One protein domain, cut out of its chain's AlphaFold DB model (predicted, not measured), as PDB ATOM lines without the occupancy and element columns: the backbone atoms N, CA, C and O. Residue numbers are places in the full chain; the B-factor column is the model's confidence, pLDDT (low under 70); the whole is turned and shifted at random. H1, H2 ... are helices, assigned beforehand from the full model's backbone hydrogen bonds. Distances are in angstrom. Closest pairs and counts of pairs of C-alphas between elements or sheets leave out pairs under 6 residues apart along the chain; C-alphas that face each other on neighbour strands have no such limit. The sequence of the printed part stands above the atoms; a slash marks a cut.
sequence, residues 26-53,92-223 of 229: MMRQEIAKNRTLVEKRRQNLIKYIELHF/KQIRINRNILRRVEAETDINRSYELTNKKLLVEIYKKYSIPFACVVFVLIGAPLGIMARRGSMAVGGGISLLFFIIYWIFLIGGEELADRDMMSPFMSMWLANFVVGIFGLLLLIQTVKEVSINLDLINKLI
ATOM      1  N   MET A  26     199.735 150.553 170.268       85.62
ATOM      2  CA  MET A  26     199.098 151.787 170.742       85.62
ATOM      3  C   MET A  26     197.860 151.483 171.595       85.62
ATOM      4  O   MET A  26     197.752 152.022 172.690       85.62
ATOM      5  N   MET A  27     197.008 150.536 171.182       86.88
ATOM      6  CA  MET A  27     195.846 150.114 171.984       86.88
ATOM      7  C   MET A  27     196.255 149.535 173.348       86.88
ATOM      8  O   MET A  27     195.665 149.857 174.376       86.88
ATOM      9  N   ARG A  28     197.313 148.711 173.402       87.81
ATOM     10  CA  ARG A  28     197.845 148.191 174.679       87.81
ATOM     11  C   ARG A  28     198.387 149.301 175.576       87.81
ATOM     12  O   ARG A  28     198.192 149.248 176.789       87.81
ATOM     13  N   GLN A  29     199.064 150.286 174.992       89.25
ATOM     14  CA  GLN A  29     199.562 151.445 175.724       89.25
ATOM     15  C   GLN A  29     198.409 152.289 176.274       89.25
ATOM     16  O   GLN A  29     198.472 152.730 177.420       89.25
ATOM     17  N   GLU A  30     197.338 152.459 175.504       87.44
ATOM     18  CA  GLU A  30     196.134 153.156 175.948       87.44
ATOM     19  C   GLU A  30     195.430 152.420 177.090       87.44
ATOM     20  O   GLU A  30     195.132 153.035 178.110       87.44
ATOM     21  N   ILE A  31     195.274 151.095 177.005       88.69
ATOM     22  CA  ILE A  31     194.745 150.286 178.114       88.69
ATOM     23  C   ILE A  31     195.610 150.458 179.375       88.69
ATOM     24  O   ILE A  31     195.080 150.610 180.478       88.69
ATOM     25  N   ALA A  32     196.940 150.460 179.238       90.56
ATOM     26  CA  ALA A  32     197.853 150.671 180.362       90.56
ATOM     27  C   ALA A  32     197.727 152.090 180.955       90.56
ATOM     28  O   ALA A  32     197.683 152.258 182.179       90.56
ATOM     29  N   LYS A  33     197.596 153.112 180.102       90.38
ATOM     30  CA  LYS A  33     197.345 154.504 180.505       90.38
ATOM     31  C   LYS A  33     196.004 154.631 181.233       90.38
ATOM     32  O   LYS A  33     195.951 155.208 182.313       90.38
ATOM     33  N   ASN A  34     194.941 154.023 180.714       89.56
ATOM     34  CA  ASN A  34     193.620 154.032 181.338       89.56
ATOM     35  C   ASN A  34     193.645 153.370 182.719       89.56
ATOM     36  O   ASN A  34     193.138 153.947 183.678       89.56
ATOM     37  N   ARG A  35     194.304 152.212 182.857       89.69
ATOM     38  CA  ARG A  35     194.455 151.523 184.152       89.69
ATOM     39  C   ARG A  35     195.169 152.383 185.193       89.69
ATOM     40  O   ARG A  35     194.710 152.469 186.325       89.69
ATOM     41  N   THR A  36     196.260 153.052 184.819       91.38
ATOM     42  CA  THR A  36     196.995 153.921 185.757       91.38
ATOM     43  C   THR A  36     196.198 155.172 186.136       91.38
ATOM     44  O   THR A  36     196.222 155.586 187.294       91.38
ATOM     45  N   LEU A  37     195.443 155.754 185.197       88.75
ATOM     46  CA  LEU A  37     194.550 156.884 185.466       88.75
ATOM     47  C   LEU A  37     193.419 156.515 186.428       88.75
ATOM     48  O   LEU A  37     193.145 157.279 187.354       88.75
ATOM     49  N   VAL A  38     192.785 155.360 186.218       89.00
ATOM     50  CA  VAL A  38     191.760 154.815 187.117       89.00
ATOM     51  C   VAL A  38     192.343 154.614 188.510       89.00
ATOM     52  O   VAL A  38     191.768 155.091 189.486       89.00
ATOM     53  N   GLU A  39     193.523 154.003 188.613       88.75
ATOM     54  CA  GLU A  39     194.117 153.715 189.916       88.75
ATOM     55  C   GLU A  39     194.521 154.989 190.666       88.75
ATOM     56  O   GLU A  39     194.288 155.115 191.868       88.75
ATOM     57  N   LYS A  40     195.014 156.000 189.944       90.19
ATOM     58  CA  LYS A  40     195.281 157.327 190.510       90.19
ATOM     59  C   LYS A  40     194.003 158.009 191.012       90.19
ATOM     60  O   LYS A  40     194.021 158.624 192.078       90.19
ATOM     61  N   ARG A  41     192.887 157.915 190.276       86.44
ATOM     62  CA  ARG A  41     191.587 158.449 190.733       86.44
ATOM     63  C   ARG A  41     191.087 157.714 191.965       86.44
ATOM     64  O   ARG A  41     190.698 158.368 192.928       86.44
ATOM     65  N   ARG A  42     191.195 156.384 191.976       87.12
ATOM     66  CA  ARG A  42     190.850 155.543 193.126       87.12
ATOM     67  C   ARG A  42     191.632 155.955 194.371       87.12
ATOM     68  O   ARG A  42     191.032 156.170 195.418       87.12
ATOM     69  N   GLN A  43     192.945 156.159 194.247       89.62
ATOM     70  CA  GLN A  43     193.787 156.641 195.347       89.62
ATOM     71  C   GLN A  43     193.384 158.040 195.827       89.62
ATOM     72  O   GLN A  43     193.274 158.271 197.029       89.62
ATOM     73  N   ASN A  44     193.111 158.970 194.906       87.88
ATOM     74  CA  ASN A  44     192.648 160.310 195.265       87.88
ATOM     75  C   ASN A  44     191.294 160.282 195.988       87.88
ATOM     76  O   ASN A  44     191.084 161.066 196.912       87.88
ATOM     77  N   LEU A  45     190.388 159.386 195.584       85.94
ATOM     78  CA  LEU A  45     189.097 159.187 196.234       85.94
ATOM     79  C   LEU A  45     189.267 158.597 197.639       85.94
ATOM     80  O   LEU A  45     188.692 159.136 198.579       85.94
ATOM     81  N   ILE A  46     190.085 157.553 197.800       85.88
ATOM     82  CA  ILE A  46     190.380 156.962 199.115       85.88
ATOM     83  C   ILE A  46     190.974 158.023 200.041       85.88
ATOM     84  O   ILE A  46     190.452 158.231 201.129       85.88
ATOM     85  N   LYS A  47     191.977 158.772 199.570       87.94
ATOM     86  CA  LYS A  47     192.585 159.869 200.331       87.94
ATOM     87  C   LYS A  47     191.563 160.942 200.709       87.94
ATOM     88  O   LYS A  47     191.594 161.469 201.815       87.94
ATOM     89  N   TYR A  48     190.658 161.292 199.796       84.44
ATOM     90  CA  TYR A  48     189.588 162.250 200.071       84.44
ATOM     91  C   TYR A  48     188.634 161.736 201.157       84.44
ATOM     92  O   TYR A  48     188.282 162.491 202.062       84.44
ATOM     93  N   ILE A  49     188.249 160.460 201.094       84.06
ATOM     94  CA  ILE A  49     187.390 159.817 202.092       84.06
ATOM     95  C   ILE A  49     188.097 159.748 203.444       84.06
ATOM     96  O   ILE A  49     187.498 160.142 204.434       84.06
ATOM     97  N   GLU A  50     189.354 159.318 203.484       82.62
ATOM     98  CA  GLU A  50     190.170 159.204 204.698       82.62
ATOM     99  C   GLU A  50     190.336 160.562 205.391       82.62
ATOM    100  O   GLU A  50     190.015 160.699 206.565       82.62
ATOM    101  N   LEU A  51     190.679 161.617 204.640       83.19
ATOM    102  CA  LEU A  51     190.758 162.985 205.169       83.19
ATOM    103  C   LEU A  51     189.433 163.471 205.774       83.19
ATOM    104  O   LEU A  51     189.428 164.220 206.754       83.19
ATOM    105  N   HIS A  52     188.304 163.101 205.164       78.44
ATOM    106  CA  HIS A  52     186.983 163.423 205.698       78.44
ATOM    107  C   HIS A  52     186.624 162.546 206.900       78.44
ATOM    108  O   HIS A  52     186.024 163.049 207.847       78.44
ATOM    109  N   PHE A  53     187.004 161.273 206.881       79.12
ATOM    110  CA  PHE A  53     186.768 160.332 207.960       79.12
ATOM    111  C   PHE A  53     187.545 160.746 209.208       79.12
ATOM    112  O   PHE A  53     186.920 160.992 210.228       79.12
ATOM    113  N   LYS A  92     174.982 170.306 207.775       76.75
ATOM    114  CA  LYS A  92     176.307 170.338 207.138       76.75
ATOM    115  C   LYS A  92     176.863 168.926 206.946       76.75
ATOM    116  O   LYS A  92     177.318 168.626 205.844       76.75
ATOM    117  N   GLN A  93     176.753 168.045 207.941       69.88
ATOM    118  CA  GLN A  93     177.224 166.659 207.826       69.88
ATOM    119  C   GLN A  93     176.440 165.851 206.793       69.88
ATOM    120  O   GLN A  93     177.030 165.190 205.941       69.88
ATOM    121  N   ILE A  94     175.111 165.967 206.794       77.44
ATOM    122  CA  ILE A  94     174.254 165.319 205.792       77.44
ATOM    123  C   ILE A  94     174.628 165.796 204.381       77.44
ATOM    124  O   ILE A  94     174.682 164.991 203.450       77.44
ATOM    125  N   ARG A  95     174.925 167.092 204.213       78.69
ATOM    126  CA  ARG A  95     175.362 167.657 202.929       78.69
ATOM    127  C   ARG A  95     176.715 167.089 202.487       78.69
ATOM    128  O   ARG A  95     176.852 166.732 201.321       78.69
ATOM    129  N   ILE A  96     177.689 166.983 203.389       77.56
ATOM    130  CA  ILE A  96     179.024 166.446 203.080       77.56
ATOM    131  C   ILE A  96     178.942 164.963 202.719       77.56
ATOM    132  O   ILE A  96     179.437 164.578 201.662       77.56
ATOM    133  N   ASN A  97     178.242 164.153 203.515       79.50
ATOM    134  CA  ASN A  97     178.061 162.727 203.237       79.50
ATOM    135  C   ASN A  97     177.368 162.505 201.891       79.50
ATOM    136  O   ASN A  97     177.799 161.670 201.102       79.50
ATOM    137  N   ARG A  98     176.347 163.311 201.576       82.69
ATOM    138  CA  ARG A  98     175.686 163.271 200.265       82.69
ATOM    139  C   ARG A  98     176.645 163.605 199.123       82.69
ATOM    140  O   ARG A  98     176.568 162.979 198.072       82.69
ATOM    141  N   ASN A  99     177.540 164.572 199.311       83.62
ATOM    142  CA  ASN A  99     178.537 164.928 198.300       83.62
ATOM    143  C   ASN A  99     179.592 163.825 198.115       83.62
ATOM    144  O   ASN A  99     179.994 163.572 196.983       83.62
ATOM    145  N   ILE A 100     180.004 163.150 199.195       83.06
ATOM    146  CA  ILE A 100     180.912 161.995 199.135       83.06
ATOM    147  C   ILE A 100     180.244 160.846 198.376       83.06
ATOM    148  O   ILE A 100     180.836 160.344 197.427       83.06
ATOM    149  N   LEU A 101     179.004 160.488 198.727       83.38
ATOM    150  CA  LEU A 101     178.254 159.423 198.048       83.38
ATOM    151  C   LEU A 101     178.119 159.695 196.547       83.38
ATOM    152  O   LEU A 101     178.492 158.849 195.744       83.38
ATOM    153  N   ARG A 102     177.714 160.913 196.166       84.75
ATOM    154  CA  ARG A 102     177.639 161.320 194.752       84.75
ATOM    155  C   ARG A 102     178.978 161.196 194.028       84.75
ATOM    156  O   ARG A 102     179.012 160.850 192.854       84.75
ATOM    157  N   ARG A 103     180.086 161.514 194.704       83.19
ATOM    158  CA  ARG A 103     181.427 161.414 194.115       83.19
ATOM    159  C   ARG A 103     181.871 159.963 193.954       83.19
ATOM    160  O   ARG A 103     182.491 159.645 192.948       83.19
ATOM    161  N   VAL A 104     181.548 159.102 194.919       85.44
ATOM    162  CA  VAL A 104     181.802 157.658 194.832       85.44
ATOM    163  C   VAL A 104     181.003 157.053 193.683       85.44
ATOM    164  O   VAL A 104     181.595 156.384 192.845       85.44
ATOM    165  N   GLU A 105     179.704 157.349 193.593       86.38
ATOM    166  CA  GLU A 105     178.840 156.904 192.490       86.38
ATOM    167  C   GLU A 105     179.403 157.346 191.130       86.38
ATOM    168  O   GLU A 105     179.631 156.517 190.248       86.38
ATOM    169  N   ALA A 106     179.762 158.627 190.993       85.69
ATOM    170  CA  ALA A 106     180.364 159.139 189.764       85.69
ATOM    171  C   ALA A 106     181.674 158.417 189.395       85.69
ATOM    172  O   ALA A 106     181.885 158.078 188.234       85.69
ATOM    173  N   GLU A 107     182.555 158.150 190.360       84.06
ATOM    174  CA  GLU A 107     183.807 157.423 190.103       84.06
ATOM    175  C   GLU A 107     183.556 155.948 189.752       84.06
ATOM    176  O   GLU A 107     184.275 155.393 188.919       84.06
ATOM    177  N   THR A 108     182.511 155.313 190.302       84.81
ATOM    178  CA  THR A 108     182.123 153.951 189.899       84.81
ATOM    179  C   THR A 108     181.620 153.888 188.458       84.81
ATOM    180  O   THR A 108     182.043 153.003 187.710       84.81
ATOM    181  N   ASP A 109     180.803 154.853 188.029       86.38
ATOM    182  CA  ASP A 109     180.301 154.934 186.651       86.38
ATOM    183  C   ASP A 109     181.430 155.210 185.651       86.38
ATOM    184  O   ASP A 109     181.514 154.607 184.574       86.38
ATOM    185  N   ILE A 110     182.349 156.097 186.029       86.12
ATOM    186  CA  ILE A 110     183.550 156.397 185.256       86.12
ATOM    187  C   ILE A 110     184.422 155.146 185.123       86.12
ATOM    188  O   ILE A 110     184.848 154.823 184.013       86.12
ATOM    189  N   ASN A 111     184.678 154.428 186.220       87.69
ATOM    190  CA  ASN A 111     185.482 153.209 186.181       87.69
ATOM    191  C   ASN A 111     184.845 152.152 185.267       87.69
ATOM    192  O   ASN A 111     185.515 151.612 184.388       87.69
ATOM    193  N   ARG A 112     183.529 151.940 185.393       86.81
ATOM    194  CA  ARG A 112     182.772 151.047 184.508       86.81
ATOM    195  C   ARG A 112     182.924 151.436 183.037       86.81
ATOM    196  O   ARG A 112     183.112 150.571 182.184       86.81
ATOM    197  N   SER A 113     182.889 152.730 182.736       86.25
ATOM    198  CA  SER A 113     183.066 153.233 181.370       86.25
ATOM    199  C   SER A 113     184.464 152.914 180.823       86.25
ATOM    200  O   SER A 113     184.586 152.430 179.698       86.25
ATOM    201  N   TYR A 114     185.522 153.101 181.624       86.75
ATOM    202  CA  TYR A 114     186.886 152.716 181.238       86.75
ATOM    203  C   TYR A 114     187.044 151.210 181.044       86.75
ATOM    204  O   TYR A 114     187.745 150.786 180.126       86.75
ATOM    205  N   GLU A 115     186.412 150.394 181.887       86.38
ATOM    206  CA  GLU A 115     186.430 148.939 181.734       86.38
ATOM    207  C   GLU A 115     185.811 148.509 180.403       86.38
ATOM    208  O   GLU A 115     186.423 147.722 179.682       86.38
ATOM    209  N   LEU A 116     184.657 149.070 180.033       85.62
ATOM    210  CA  LEU A 116     184.004 148.790 178.753       85.62
ATOM    211  C   LEU A 116     184.876 149.211 177.563       85.62
ATOM    212  O   LEU A 116     185.067 148.423 176.637       85.62
ATOM    213  N   THR A 117     185.468 150.407 177.601       85.88
ATOM    214  CA  THR A 117     186.397 150.864 176.554       85.88
ATOM    215  C   THR A 117     187.614 149.945 176.446       85.88
ATOM    216  O   THR A 117     187.979 149.520 175.353       85.88
ATOM    217  N   ASN A 118     188.214 149.558 177.574       87.75
ATOM    218  CA  ASN A 118     189.358 148.647 177.584       87.75
ATOM    219  C   ASN A 118     188.996 147.264 177.020       87.75
ATOM    220  O   ASN A 118     189.812 146.660 176.327       87.75
ATOM    221  N   LYS A 119     187.790 146.756 177.302       87.12
ATOM    222  CA  LYS A 119     187.296 145.501 176.719       87.12
ATOM    223  C   LYS A 119     187.175 145.607 175.200       87.12
ATOM    224  O   LYS A 119     187.688 144.726 174.520       87.12
ATOM    225  N   LYS A 120     186.595 146.690 174.672       85.81
ATOM    226  CA  LYS A 120     186.502 146.937 173.220       85.81
ATOM    227  C   LYS A 120     187.879 146.984 172.554       85.81
ATOM    228  O   LYS A 120     188.124 146.246 171.606       85.81
ATOM    229  N   LEU A 121     188.823 147.729 173.133       87.19
ATOM    230  CA  LEU A 121     190.211 147.761 172.654       87.19
ATOM    231  C   LEU A 121     190.849 146.360 172.635       87.19
ATOM    232  O   LEU A 121     191.566 146.004 171.702       87.19
ATOM    233  N   LEU A 122     190.581 145.527 173.646       88.62
ATOM    234  CA  LEU A 122     191.056 144.141 173.661       88.62
ATOM    235  C   LEU A 122     190.427 143.293 172.551       88.62
ATOM    236  O   LEU A 122     191.150 142.513 171.929       88.62
ATOM    237  N   VAL A 123     189.125 143.442 172.280       87.88
ATOM    238  CA  VAL A 123     188.438 142.752 171.170       87.88
ATOM    239  C   VAL A 123     189.144 143.061 169.856       87.88
ATOM    240  O   VAL A 123     189.498 142.148 169.109       87.88
ATOM    241  N   GLU A 124     189.424 144.333 169.599       87.94
ATOM    242  CA  GLU A 124     190.100 144.756 168.378       87.94
ATOM    243  C   GLU A 124     191.529 144.234 168.277       87.94
ATOM    244  O   GLU A 124     191.945 143.773 167.211       87.94
ATOM    245  N   ILE A 125     192.278 144.247 169.384       89.62
ATOM    246  CA  ILE A 125     193.607 143.634 169.439       89.62
ATOM    247  C   ILE A 125     193.509 142.157 169.040       89.62
ATOM    248  O   ILE A 125     194.252 141.716 168.163       89.62
ATOM    249  N   TYR A 126     192.602 141.388 169.650       90.94
ATOM    250  CA  TYR A 126     192.455 139.964 169.342       90.94
ATOM    251  C   TYR A 126     191.972 139.721 167.915       90.94
ATOM    252  O   TYR A 126     192.464 138.790 167.281       90.94
ATOM    253  N   LYS A 127     191.109 140.579 167.367       88.19
ATOM    254  CA  LYS A 127     190.693 140.521 165.962       88.19
ATOM    255  C   LYS A 127     191.886 140.656 165.013       88.19
ATOM    256  O   LYS A 127     192.027 139.857 164.088       88.19
ATOM    257  N   LYS A 128     192.796 141.606 165.281       90.06
ATOM    258  CA  LYS A 128     194.007 141.830 164.464       90.06
ATOM    259  C   LYS A 128     194.956 140.621 164.457       90.06
ATOM    260  O   LYS A 128     195.665 140.436 163.474       90.06
ATOM    261  N   TYR A 129     194.952 139.788 165.501       90.88
ATOM    262  CA  TYR A 129     195.724 138.534 165.545       90.88
ATOM    263  C   TYR A 129     194.955 137.315 165.018       90.88
ATOM    264  O   TYR A 129     195.552 136.426 164.415       90.88
ATOM    265  N   SER A 130     193.640 137.278 165.228       90.19
ATOM    266  CA  SER A 130     192.772 136.168 164.834       90.19
ATOM    267  C   SER A 130     192.664 136.033 163.311       90.19
ATOM    268  O   SER A 130     192.759 134.923 162.795       90.19
ATOM    269  N   ILE A 131     192.559 137.150 162.579       88.94
ATOM    270  CA  ILE A 131     192.415 137.139 161.113       88.94
ATOM    271  C   ILE A 131     193.634 136.502 160.408       88.94
ATOM    272  O   ILE A 131     193.427 135.600 159.599       88.94
ATOM    273  N   PRO A 132     194.897 136.875 160.708       92.06
ATOM    274  CA  PRO A 132     196.058 136.177 160.148       92.06
ATOM    275  C   PRO A 132     196.136 134.698 160.548       92.06
ATOM    276  O   PRO A 132     196.548 133.860 159.750       92.06
ATOM    277  N   PHE A 133     195.734 134.357 161.777       93.06
ATOM    278  CA  PHE A 133     195.729 132.968 162.237       93.06
ATOM    279  C   PHE A 133     194.688 132.118 161.495       93.06
ATOM    280  O   PHE A 133     194.936 130.946 161.206       93.06
ATOM    281  N   ALA A 134     193.561 132.715 161.104       91.50
ATOM    282  CA  ALA A 134     192.539 132.052 160.306       91.50
ATOM    283  C   ALA A 134     193.091 131.518 158.979       91.50
ATOM    284  O   ALA A 134     192.666 130.460 158.527       91.50
ATOM    285  N   CYS A 135     194.089 132.177 158.379       92.12
ATOM    286  CA  CYS A 135     194.756 131.669 157.178       92.12
ATOM    287  C   CYS A 135     195.381 130.284 157.413       92.12
ATOM    288  O   CYS A 135     195.251 129.401 156.569       92.12
ATOM    289  N   VAL A 136     196.004 130.062 158.574       93.00
ATOM    290  CA  VAL A 136     196.589 128.760 158.945       93.00
ATOM    291  C   VAL A 136     195.492 127.707 159.106       93.00
ATOM    292  O   VAL A 136     195.611 126.591 158.601       93.00
ATOM    293  N   VAL A 137     194.388 128.081 159.756       92.62
ATOM    294  CA  VAL A 137     193.208 127.221 159.932       92.62
ATOM    295  C   VAL A 137     192.575 126.844 158.585       92.62
ATOM    296  O   VAL A 137     192.226 125.685 158.365       92.62
ATOM    297  N   PHE A 138     192.475 127.786 157.645       91.38
ATOM    298  CA  PHE A 138     191.956 127.510 156.307       91.38
ATOM    299  C   PHE A 138     192.879 126.610 155.490       91.38
ATOM    300  O   PHE A 138     192.379 125.770 154.749       91.38
ATOM    301  N   VAL A 139     194.202 126.714 155.648       90.88
ATOM    302  CA  VAL A 139     195.146 125.771 155.023       90.88
ATOM    303  C   VAL A 139     194.964 124.358 155.586       90.88
ATOM    304  O   VAL A 139     194.940 123.398 154.816       90.88
ATOM    305  N   LEU A 140     194.759 124.226 156.902       89.38
ATOM    306  CA  LEU A 140     194.485 122.943 157.566       89.38
ATOM    307  C   LEU A 140     193.230 122.243 157.028       89.38
ATOM    308  O   LEU A 140     193.217 121.020 156.932       89.38
ATOM    309  N   ILE A 141     192.198 123.002 156.652       90.19
ATOM    310  CA  ILE A 141     190.978 122.475 156.017       90.19
ATOM    311  C   ILE A 141     191.169 122.268 154.512       90.19
ATOM    312  O   ILE A 141     190.720 121.271 153.946       90.19
ATOM    313  N   GLY A 142     191.826 123.213 153.845       88.12
ATOM    314  CA  GLY A 142     192.008 123.217 152.398       88.12
ATOM    315  C   GLY A 142     192.874 122.061 151.909       88.12
ATOM    316  O   GLY A 142     192.574 121.484 150.868       88.12
ATOM    317  N   ALA A 143     193.899 121.670 152.673       88.62
ATOM    318  CA  ALA A 143     194.765 120.541 152.343       88.62
ATOM    319  C   ALA A 143     193.998 119.204 152.190       88.62
ATOM    320  O   ALA A 143     194.050 118.622 151.102       88.62
ATOM    321  N   PRO A 144     193.246 118.707 153.198       85.31
ATOM    322  CA  PRO A 144     192.475 117.473 153.054       85.31
ATOM    323  C   PRO A 144     191.347 117.599 152.022       85.31
ATOM    324  O   PRO A 144     191.150 116.676 151.228       85.31
ATOM    325  N   LEU A 145     190.656 118.745 151.951       85.56
ATOM    326  CA  LEU A 145     189.607 118.966 150.947       85.56
ATOM    327  C   LEU A 145     190.151 118.946 149.513       85.56
ATOM    328  O   LEU A 145     189.502 118.394 148.626       85.56
ATOM    329  N   GLY A 146     191.343 119.496 149.277       84.00
ATOM    330  CA  GLY A 146     192.009 119.466 147.974       84.00
ATOM    331  C   GLY A 146     192.412 118.050 147.553       84.00
ATOM    332  O   GLY A 146     192.218 117.668 146.399       84.00
ATOM    333  N   ILE A 147     192.898 117.234 148.495       82.62
ATOM    334  CA  ILE A 147     193.206 115.815 148.248       82.62
ATOM    335  C   ILE A 147     191.926 115.041 147.903       82.62
ATOM    336  O   ILE A 147     191.906 114.265 146.945       82.62
ATOM    337  N   MET A 148     190.835 115.278 148.637       75.56
ATOM    338  CA  MET A 148     189.536 114.660 148.355       75.56
ATOM    339  C   MET A 148     188.949 115.109 147.012       75.56
ATOM    340  O   MET A 148     188.382 114.287 146.294       75.56
ATOM    341  N   ALA A 149     189.130 116.376 146.627       77.38
ATOM    342  CA  ALA A 149     188.682 116.908 145.339       77.38
ATOM    343  C   ALA A 149     189.339 116.210 144.138       77.38
ATOM    344  O   ALA A 149     188.767 116.216 143.053       77.38
ATOM    345  N   ARG A 150     190.506 115.576 144.326       68.56
ATOM    346  CA  ARG A 150     191.154 114.743 143.301       68.56
ATOM    347  C   ARG A 150     190.491 113.368 143.140       68.56
ATOM    348  O   ARG A 150     190.588 112.783 142.067       68.56
ATOM    349  N   ARG A 151     189.845 112.841 144.192       67.00
ATOM    350  CA  ARG A 151     189.092 111.568 144.166       67.00
ATOM    351  C   ARG A 151     187.606 111.762 143.803       67.00
ATOM    352  O   ARG A 151     186.988 110.823 143.316       67.00
ATOM    353  N   GLY A 152     187.037 112.945 144.053       67.81
ATOM    354  CA  GLY A 152     185.663 113.335 143.700       67.81
ATOM    355  C   GLY A 152     185.592 114.352 142.551       67.81
ATOM    356  O   GLY A 152     186.569 114.572 141.845       67.81
ATOM    357  N   SER A 153     184.439 115.001 142.352       72.75
ATOM    358  CA  SER A 153     184.348 116.129 141.416       72.75
ATOM    359  C   SER A 153     184.947 117.394 142.043       72.75
ATOM    360  O   SER A 153     184.725 117.677 143.224       72.75
ATOM    361  N   MET A 154     185.667 118.197 141.249       75.38
ATOM    362  CA  MET A 154     186.250 119.470 141.713       75.38
ATOM    363  C   MET A 154     185.200 120.388 142.364       75.38
ATOM    364  O   MET A 154     185.495 121.090 143.331       75.38
ATOM    365  N   ALA A 155     183.954 120.326 141.879       80.69
ATOM    366  CA  ALA A 155     182.827 121.081 142.415       80.69
ATOM    367  C   ALA A 155     182.488 120.722 143.874       80.69
ATOM    368  O   ALA A 155     182.131 121.609 144.646       80.69
ATOM    369  N   VAL A 156     182.630 119.455 144.283       81.19
ATOM    370  CA  VAL A 156     182.319 119.019 145.656       81.19
ATOM    371  C   VAL A 156     183.353 119.555 146.647       81.19
ATOM    372  O   VAL A 156     182.975 120.097 147.684       81.19
ATOM    373  N   GLY A 157     184.648 119.486 146.319       82.25
ATOM    374  CA  GLY A 157     185.704 120.044 147.175       82.25
ATOM    375  C   GLY A 157     185.599 121.565 147.320       82.25
ATOM    376  O   GLY A 157     185.652 122.091 148.435       82.25
ATOM    377  N   GLY A 158     185.357 122.264 146.205       83.62
ATOM    378  CA  GLY A 158     185.113 123.708 146.198       83.62
ATOM    379  C   GLY A 158     183.879 124.103 147.017       83.62
ATOM    380  O   GLY A 158     183.971 124.975 147.879       83.62
ATOM    381  N   GLY A 159     182.751 123.411 146.825       88.31
ATOM    382  CA  GLY A 159     181.509 123.660 147.562       88.31
ATOM    383  C   GLY A 159     181.648 123.476 149.076       88.31
ATOM    384  O   GLY A 159     181.175 124.313 149.842       88.31
ATOM    385  N   ILE A 160     182.357 122.433 149.520       84.69
ATOM    386  CA  ILE A 160     182.609 122.207 150.951       84.69
ATOM    387  C   ILE A 160     183.526 123.299 151.521       84.69
ATOM    388  O   ILE A 160     183.266 123.803 152.612       84.69
ATOM    389  N   SER A 161     184.562 123.719 150.786       85.44
ATOM    390  CA  SER A 161     185.436 124.811 151.241       85.44
ATOM    391  C   SER A 161     184.676 126.134 151.408       85.44
ATOM    392  O   SER A 161     184.853 126.827 152.413       85.44
ATOM    393  N   LEU A 162     183.756 126.438 150.485       90.06
ATOM    394  CA  LEU A 162     182.883 127.607 150.565       90.06
ATOM    395  C   LEU A 162     181.925 127.527 151.763       90.06
ATOM    396  O   LEU A 162     181.714 128.530 152.441       90.06
ATOM    397  N   LEU A 163     181.384 126.343 152.065       89.81
ATOM    398  CA  LEU A 163     180.545 126.135 153.247       89.81
ATOM    399  C   LEU A 163     181.305 126.470 154.540       89.81
ATOM    400  O   LEU A 163     180.796 127.220 155.372       89.81
ATOM    401  N   PHE A 164     182.537 125.972 154.696       89.31
ATOM    402  CA  PHE A 164     183.377 126.296 155.856       89.31
ATOM    403  C   PHE A 164     183.733 127.781 155.926       89.31
ATOM    404  O   PHE A 164     183.756 128.345 157.018       89.31
ATOM    405  N   PHE A 165     183.965 128.428 154.782       90.38
ATOM    406  CA  PHE A 165     184.187 129.870 154.724       90.38
ATOM    407  C   PHE A 165     182.972 130.663 155.230       90.38
ATOM    408  O   PHE A 165     183.126 131.561 156.057       90.38
ATOM    409  N   ILE A 166     181.759 130.297 154.806       93.06
ATOM    410  CA  ILE A 166     180.519 130.940 155.268       93.06
ATOM    411  C   ILE A 166     180.324 130.727 156.773       93.06
ATOM    412  O   ILE A 166     180.047 131.684 157.493       93.06
ATOM    413  N   ILE A 167     180.510 129.495 157.263       91.44
ATOM    414  CA  ILE A 167     180.417 129.182 158.696       91.44
ATOM    415  C   ILE A 167     181.417 130.027 159.487       91.44
ATOM    416  O   ILE A 167     181.034 130.668 160.464       91.44
ATOM    417  N   TYR A 168     182.677 130.082 159.049       91.44
ATOM    418  CA  TYR A 168     183.698 130.908 159.687       91.44
ATOM    419  C   TYR A 168     183.261 132.374 159.783       91.44
ATOM    420  O   TYR A 168     183.387 132.993 160.838       91.44
ATOM    421  N   TRP A 169     182.695 132.915 158.703       91.12
ATOM    422  CA  TRP A 169     182.269 134.309 158.654       91.12
ATOM    423  C   TRP A 169     181.091 134.609 159.581       91.12
ATOM    424  O   TRP A 169     181.106 135.618 160.285       91.12
ATOM    425  N   ILE A 170     180.122 133.694 159.667       92.75
ATOM    426  CA  ILE A 170     179.008 133.788 160.619       92.75
ATOM    427  C   ILE A 170     179.527 133.778 162.060       92.75
ATOM    428  O   ILE A 170     179.108 134.606 162.863       92.75
ATOM    429  N   PHE A 171     180.457 132.877 162.392       91.12
ATOM    430  CA  PHE A 171     181.044 132.823 163.732       91.12
ATOM    431  C   PHE A 171     181.878 134.062 164.058       91.12
ATOM    432  O   PHE A 171     181.880 134.490 165.209       91.12
ATOM    433  N   LEU A 172     182.568 134.650 163.078       89.75
ATOM    434  CA  LEU A 172     183.353 135.858 163.308       89.75
ATOM    435  C   LEU A 172     182.455 137.072 163.581       89.75
ATOM    436  O   LEU A 172     182.660 137.761 164.577       89.75
ATOM    437  N   ILE A 173     181.441 137.299 162.738       90.25
ATOM    438  CA  ILE A 173     180.481 138.402 162.907       90.25
ATOM    439  C   ILE A 173     179.657 138.195 164.185       90.25
ATOM    440  O   ILE A 173     179.492 139.116 164.978       90.25
ATOM    441  N   GLY A 174     179.183 136.970 164.429       90.75
ATOM    442  CA  GLY A 174     178.455 136.636 165.652       90.75
ATOM    443  C   GLY A 174     179.312 136.808 166.907       90.75
ATOM    444  O   GLY A 174     178.854 137.378 167.891       90.75
ATOM    445  N   GLY A 175     180.572 136.367 166.875       88.38
ATOM    446  CA  GLY A 175     181.512 136.536 167.983       88.38
ATOM    447  C   GLY A 175     181.783 138.006 168.304       88.38
ATOM    448  O   GLY A 175     181.823 138.374 169.479       88.38
ATOM    449  N   GLU A 176     181.915 138.850 167.278       87.56
ATOM    450  CA  GLU A 176     182.032 140.304 167.422       87.56
ATOM    451  C   GLU A 176     180.821 140.906 168.138       87.56
ATOM    452  O   GLU A 176     180.982 141.527 169.186       87.56
ATOM    453  N   GLU A 177     179.614 140.614 167.659       89.38
ATOM    454  CA  GLU A 177     178.368 141.100 168.263       89.38
ATOM    455  C   GLU A 177     178.190 140.640 169.721       89.38
ATOM    456  O   GLU A 177     177.709 141.389 170.575       89.38
ATOM    457  N   LEU A 178     178.606 139.411 170.047       87.94
ATOM    458  CA  LEU A 178     178.568 138.900 171.421       87.94
ATOM    459  C   LEU A 178     179.598 139.589 172.331       87.94
ATOM    460  O   LEU A 178     179.347 139.743 173.531       87.94
ATOM    461  N   ALA A 179     180.749 139.996 171.788       85.94
ATOM    462  CA  ALA A 179     181.753 140.756 172.529       85.94
ATOM    463  C   ALA A 179     181.297 142.199 172.781       85.94
ATOM    464  O   ALA A 179     181.460 142.713 173.888       85.94
ATOM    465  N   ASP A 180     180.677 142.829 171.783       82.69
ATOM    466  CA  ASP A 180     180.196 144.210 171.862       82.69
ATOM    467  C   ASP A 180     179.056 144.378 172.872       82.69
ATOM    468  O   ASP A 180     178.938 145.421 173.521       82.69
ATOM    469  N   ARG A 181     178.257 143.324 173.067       85.31
ATOM    470  CA  ARG A 181     177.208 143.252 174.098       85.31
ATOM    471  C   ARG A 181     177.728 142.880 175.490       85.31
ATOM    472  O   ARG A 181     176.921 142.689 176.396       85.31
ATOM    473  N   ASP A 182     179.044 142.754 175.663       82.06
ATOM    474  CA  ASP A 182     179.706 142.316 176.902       82.06
ATOM    475  C   ASP A 182     179.207 140.946 177.414       82.06
ATOM    476  O   ASP A 182     179.261 140.649 178.607       82.06
ATOM    477  N   MET A 183     178.700 140.093 176.509       83.31
ATOM    478  CA  MET A 183     178.179 138.758 176.840       83.31
ATOM    479  C   MET A 183     179.276 137.690 176.837       83.31
ATOM    480  O   MET A 183     179.179 136.694 177.552       83.31
ATOM    481  N   MET A 184     180.321 137.883 176.030       85.38
ATOM    482  CA  MET A 184     181.470 136.984 175.942       85.38
ATOM    483  C   MET A 184     182.784 137.737 176.134       85.38
ATOM    484  O   MET A 184     182.933 138.893 175.745       85.38
ATOM    485  N   SER A 185     183.771 137.054 176.725       88.06
ATOM    486  CA  SER A 185     185.108 137.628 176.887       88.06
ATOM    487  C   SER A 185     185.733 137.956 175.519       88.06
ATOM    488  O   SER A 185     185.644 137.119 174.613       88.06
ATOM    489  N   PRO A 186     186.447 139.093 175.378       86.75
ATOM    490  CA  PRO A 186     187.072 139.505 174.119       86.75
ATOM    491  C   PRO A 186     187.942 138.432 173.458       86.75
ATOM    492  O   PRO A 186     187.975 138.297 172.237       86.75
ATOM    493  N   PHE A 187     188.641 137.653 174.286       89.44
ATOM    494  CA  PHE A 187     189.484 136.557 173.838       89.44
ATOM    495  C   PHE A 187     188.654 135.433 173.211       89.44
ATOM    496  O   PHE A 187     188.885 135.074 172.060       89.44
ATOM    497  N   MET A 188     187.662 134.908 173.938       88.62
ATOM    498  CA  MET A 188     186.847 133.803 173.427       88.62
ATOM    499  C   MET A 188     186.070 134.211 172.184       88.62
ATOM    500  O   MET A 188     186.091 133.473 171.211       88.62
ATOM    501  N   SER A 189     185.466 135.397 172.166       88.88
ATOM    502  CA  SER A 189     184.698 135.881 171.017       88.88
ATOM    503  C   SER A 189     185.476 135.859 169.700       88.88
ATOM    504  O   SER A 189     184.957 135.401 168.687       88.88
ATOM    505  N   MET A 190     186.737 136.305 169.712       90.31
ATOM    506  CA  MET A 190     187.553 136.399 168.494       90.31
ATOM    507  C   MET A 190     188.237 135.085 168.111       90.31
ATOM    508  O   MET A 190     188.548 134.875 166.938       90.31
ATOM    509  N   TRP A 191     188.493 134.202 169.078       92.56
ATOM    510  CA  TRP A 191     189.157 132.916 168.840       92.56
ATOM    511  C   TRP A 191     188.188 131.753 168.634       92.56
ATOM    512  O   TRP A 191     188.593 130.733 168.078       92.56
ATOM    513  N   LEU A 192     186.918 131.894 169.023       91.69
ATOM    514  CA  LEU A 192     185.907 130.843 168.902       91.69
ATOM    515  C   LEU A 192     185.793 130.332 167.464       91.69
ATOM    516  O   LEU A 192     185.832 129.123 167.251       91.69
ATOM    517  N   ALA A 193     185.724 131.237 166.482       90.25
ATOM    518  CA  ALA A 193     185.660 130.872 165.067       90.25
ATOM    519  C   ALA A 193     186.865 130.010 164.650       90.25
ATOM    520  O   ALA A 193     186.691 128.950 164.051       90.25
ATOM    521  N   ASN A 194     188.078 130.415 165.043       93.19
ATOM    522  CA  ASN A 194     189.307 129.672 164.762       93.19
ATOM    523  C   ASN A 194     189.343 128.311 165.455       93.19
ATOM    524  O   ASN A 194     189.795 127.346 164.849       93.19
ATOM    525  N   PHE A 195     188.875 128.209 166.701       93.62
ATOM    526  CA  PHE A 195     188.831 126.930 167.409       93.62
ATOM    527  C   PHE A 195     187.815 125.980 166.794       93.62
ATOM    528  O   PHE A 195     188.156 124.835 166.525       93.62
ATOM    529  N   VAL A 196     186.594 126.444 166.527       91.62
ATOM    530  CA  VAL A 196     185.545 125.619 165.919       91.62
ATOM    531  C   VAL A 196     186.024 125.105 164.565       91.62
ATOM    532  O   VAL A 196     186.134 123.899 164.357       91.62
ATOM    533  N   VAL A 197     186.388 126.017 163.665       91.06
ATOM    534  CA  VAL A 197     186.802 125.680 162.302       91.06
ATOM    535  C   VAL A 197     188.120 124.894 162.311       91.06
ATOM    536  O   VAL A 197     188.238 123.890 161.617       91.06
ATOM    537  N   GLY A 198     189.076 125.250 163.170       92.44
ATOM    538  CA  GLY A 198     190.346 124.538 163.330       92.44
ATOM    539  C   GLY A 198     190.202 123.113 163.856       92.44
ATOM    540  O   GLY A 198     190.868 122.218 163.341       92.44
ATOM    541  N   ILE A 199     189.306 122.868 164.818       92.88
ATOM    542  CA  ILE A 199     189.006 121.514 165.307       92.88
ATOM    543  C   ILE A 199     188.398 120.680 164.179       92.88
ATOM    544  O   ILE A 199     188.865 119.570 163.929       92.88
ATOM    545  N   PHE A 200     187.414 121.214 163.446       89.75
ATOM    546  CA  PHE A 200     186.846 120.517 162.288       89.75
ATOM    547  C   PHE A 200     187.898 120.232 161.210       89.75
ATOM    548  O   PHE A 200     187.947 119.122 160.684       89.75
ATOM    549  N   GLY A 201     188.777 121.193 160.920       89.44
ATOM    550  CA  GLY A 201     189.879 121.011 159.978       89.44
ATOM    551  C   GLY A 201     190.869 119.941 160.400       89.44
ATOM    552  O   GLY A 201     191.243 119.096 159.591       89.44
ATOM    553  N   LEU A 202     191.240 119.920 161.678       91.19
ATOM    554  CA  LEU A 202     192.131 118.903 162.219       91.19
ATOM    555  C   LEU A 202     191.493 117.509 162.163       91.19
ATOM    556  O   LEU A 202     192.156 116.552 161.767       91.19
ATOM    557  N   LEU A 203     190.207 117.389 162.505       89.00
ATOM    558  CA  LEU A 203     189.466 116.129 162.400       89.00
ATOM    559  C   LEU A 203     189.412 115.626 160.951       89.00
ATOM    560  O   LEU A 203     189.711 114.456 160.704       89.00
ATOM    561  N   LEU A 204     189.105 116.507 159.992       86.00
ATOM    562  CA  LEU A 204     189.096 116.180 158.561       86.00
ATOM    563  C   LEU A 204     190.475 115.746 158.055       86.00
ATOM    564  O   LEU A 204     190.582 114.795 157.276       86.00
ATOM    565  N   LEU A 205     191.534 116.415 158.510       87.12
ATOM    566  CA  LEU A 205     192.908 116.069 158.167       87.12
ATOM    567  C   LEU A 205     193.272 114.681 158.695       87.12
ATOM    568  O   LEU A 205     193.741 113.845 157.927       87.12
ATOM    569  N   ILE A 206     192.997 114.400 159.972       86.88
ATOM    570  CA  ILE A 206     193.250 113.086 160.579       86.88
ATOM    571  C   ILE A 206     192.481 111.992 159.834       86.88
ATOM    572  O   ILE A 206     193.034 110.925 159.571       86.88
ATOM    573  N   GLN A 207     191.222 112.245 159.475       82.88
ATOM    574  CA  GLN A 207     190.397 111.281 158.753       82.88
ATOM    575  C   GLN A 207     190.941 110.989 157.351       82.88
ATOM    576  O   GLN A 207     190.988 109.832 156.935       82.88
ATOM    577  N   THR A 208     191.391 112.030 156.650       83.12
ATOM    578  CA  THR A 208     191.947 111.913 155.298       83.12
ATOM    579  C   THR A 208     193.289 111.178 155.314       83.12
ATOM    580  O   THR A 208     193.536 110.342 154.450       83.12
ATOM    581  N   VAL A 209     194.134 111.435 156.320       83.25
ATOM    582  CA  VAL A 209     195.424 110.745 156.503       83.25
ATOM    583  C   VAL A 209     195.237 109.277 156.891       83.25
ATOM    584  O   VAL A 209     195.989 108.428 156.426       83.25
ATOM    585  N   LYS A 210     194.231 108.951 157.713       78.94
ATOM    586  CA  LYS A 210     193.955 107.570 158.149       78.94
ATOM    587  C   LYS A 210     193.266 106.696 157.089       78.94
ATOM    588  O   LYS A 210     192.873 105.583 157.414       78.94
ATOM    589  N   GLU A 211     193.086 107.191 155.861       66.12
ATOM    590  CA  GLU A 211     192.365 106.512 154.771       66.12
ATOM    591  C   GLU A 211     190.977 105.966 155.162       66.12
ATOM    592  O   GLU A 211     190.471 105.022 154.559       66.12
ATOM    593  N   VAL A 212     190.306 106.571 156.149       57.50
ATOM    594  CA  VAL A 212     188.929 106.190 156.475       57.50
ATOM    595  C   VAL A 212     188.039 106.755 155.374       57.50
ATOM    596  O   VAL A 212     187.733 107.948 155.367       57.50
ATOM    597  N   SER A 213     187.661 105.910 154.412       51.31
ATOM    598  CA  SER A 213     186.773 106.268 153.307       51.31
ATOM    599  C   SER A 213     185.496 106.898 153.863       51.31
ATOM    600  O   SER A 213     184.685 106.223 154.500       51.31
ATOM    601  N   ILE A 214     185.313 108.200 153.647       53.62
ATOM    602  CA  ILE A 214     184.044 108.861 153.939       53.62
ATOM    603  C   ILE A 214     183.004 108.174 153.063       53.62
ATOM    604  O   ILE A 214     183.091 108.226 151.837       53.62
ATOM    605  N   ASN A 215     182.046 107.499 153.692       55.53
ATOM    606  CA  ASN A 215     180.940 106.897 152.974       55.53
ATOM    607  C   ASN A 215     180.056 108.049 152.459       55.53
ATOM    608  O   ASN A 215     179.265 108.630 153.202       55.53
ATOM    609  N   LEU A 216     180.270 108.450 151.200       57.31
ATOM    610  CA  LEU A 216     179.624 109.591 150.531       57.31
ATOM    611  C   LEU A 216     178.100 109.413 150.358       57.31
ATOM    612  O   LEU A 216     177.415 110.321 149.885       57.31
ATOM    613  N   ASP A 217     177.554 108.278 150.793       59.81
ATOM    614  CA  ASP A 217     176.125 107.970 150.788       59.81
ATOM    615  C   ASP A 217     175.280 108.979 151.576       59.81
ATOM    616  O   ASP A 217     174.141 109.258 151.199       59.81
ATOM    617  N   LEU A 218     175.831 109.596 152.627       58.94
ATOM    618  CA  LEU A 218     175.100 110.584 153.432       58.94
ATOM    619  C   LEU A 218     174.898 111.915 152.678       58.94
ATOM    620  O   LEU A 218     173.862 112.559 152.832       58.94
ATOM    621  N   ILE A 219     175.836 112.277 151.795       59.22
ATOM    622  CA  ILE A 219     175.742 113.454 150.915       59.22
ATOM    623  C   ILE A 219     174.841 113.145 149.711       59.22
ATOM    624  O   ILE A 219     173.981 113.953 149.366       59.22
ATOM    625  N   ASN A 220     174.945 111.943 149.132       59.62
ATOM    626  CA  ASN A 220     174.050 111.494 148.057       59.62
ATOM    627  C   ASN A 220     172.583 111.375 148.502       59.62
ATOM    628  O   ASN A 220     171.681 111.497 147.676       59.62
ATOM    629  N   LYS A 221     172.327 111.176 149.801       60.91
ATOM    630  CA  LYS A 221     170.976 111.193 150.381       60.91
ATOM    631  C   LYS A 221     170.421 112.609 150.580       60.91
ATOM    632  O   LYS A 221     169.205 112.776 150.618       60.91
ATOM    633  N   LEU A 222     171.291 113.617 150.691       61.78
ATOM    634  CA  LEU A 222     170.913 115.021 150.888       61.78
ATOM    635  C   LEU A 222     170.695 115.782 149.570       61.78
ATOM    636  O   LEU A 222     170.068 116.839 149.578       61.78
ATOM    637  N   ILE A 223     171.192 115.259 148.444       65.44
ATOM    638  CA  ILE A 223     170.993 115.841 147.112       65.44
ATOM    639  C   ILE A 223     169.698 115.263 146.510       65.44
ATOM    640  O   ILE A 223     169.664 114.088 146.135       65.44
TER     641      ILE A 223
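This is residues 26 to 53 and 92 to 223 of the 229 residues of the protein "LptF/LptG family permease" of bacterium (UniProt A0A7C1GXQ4). One very long helix, H2, makes the length of a rod; H3 and H4 pack on its later part as an up-and-down bundle of three, each running against the one before, and H1 packs on its earlier part. Residues 217 to 223, with short H5, stick out. The printed part has 160 residues with five named helices, H1 to H5 in order, and no named strand: all helix, extended, radius of gyration of the C-alphas 25.7 A, spans 86 by 31 by 22 A.

H2, residues 92 to 151, runs 87.1 A from C-alpha 92 at (176.307, 170.338, 207.138) to C-alpha 151 at (189.092, 111.568, 144.166), with a kink of 40 degrees near residue 131. H1, residues 26 to 53, spans 40.1 A; H3, 154 to 180, 39.5 A; H4, 186 to 209, 34.7 A; H5, 217 to 222, 8.8 A.

H2 touches H4 (closest C-alphas Ile 141 and Gly 201, 4.4 A), H3 (Ala 149 and Gly 157, 4.7 A) and H1 (Ile 31 and Asn 118, 5.7 A). O i to N i+4 pairs are all within hydrogen-bond range in H1 and H3, against 51 of 56 in H2, 18 of 20 in H4 and 1 of 2 in H5.

Residues 54 to 91 are cut out, C-alphas 53 and 92 being 14.5 A apart; pLDDT is under 70 at residues 93, 150 to 152 and 211 to 223.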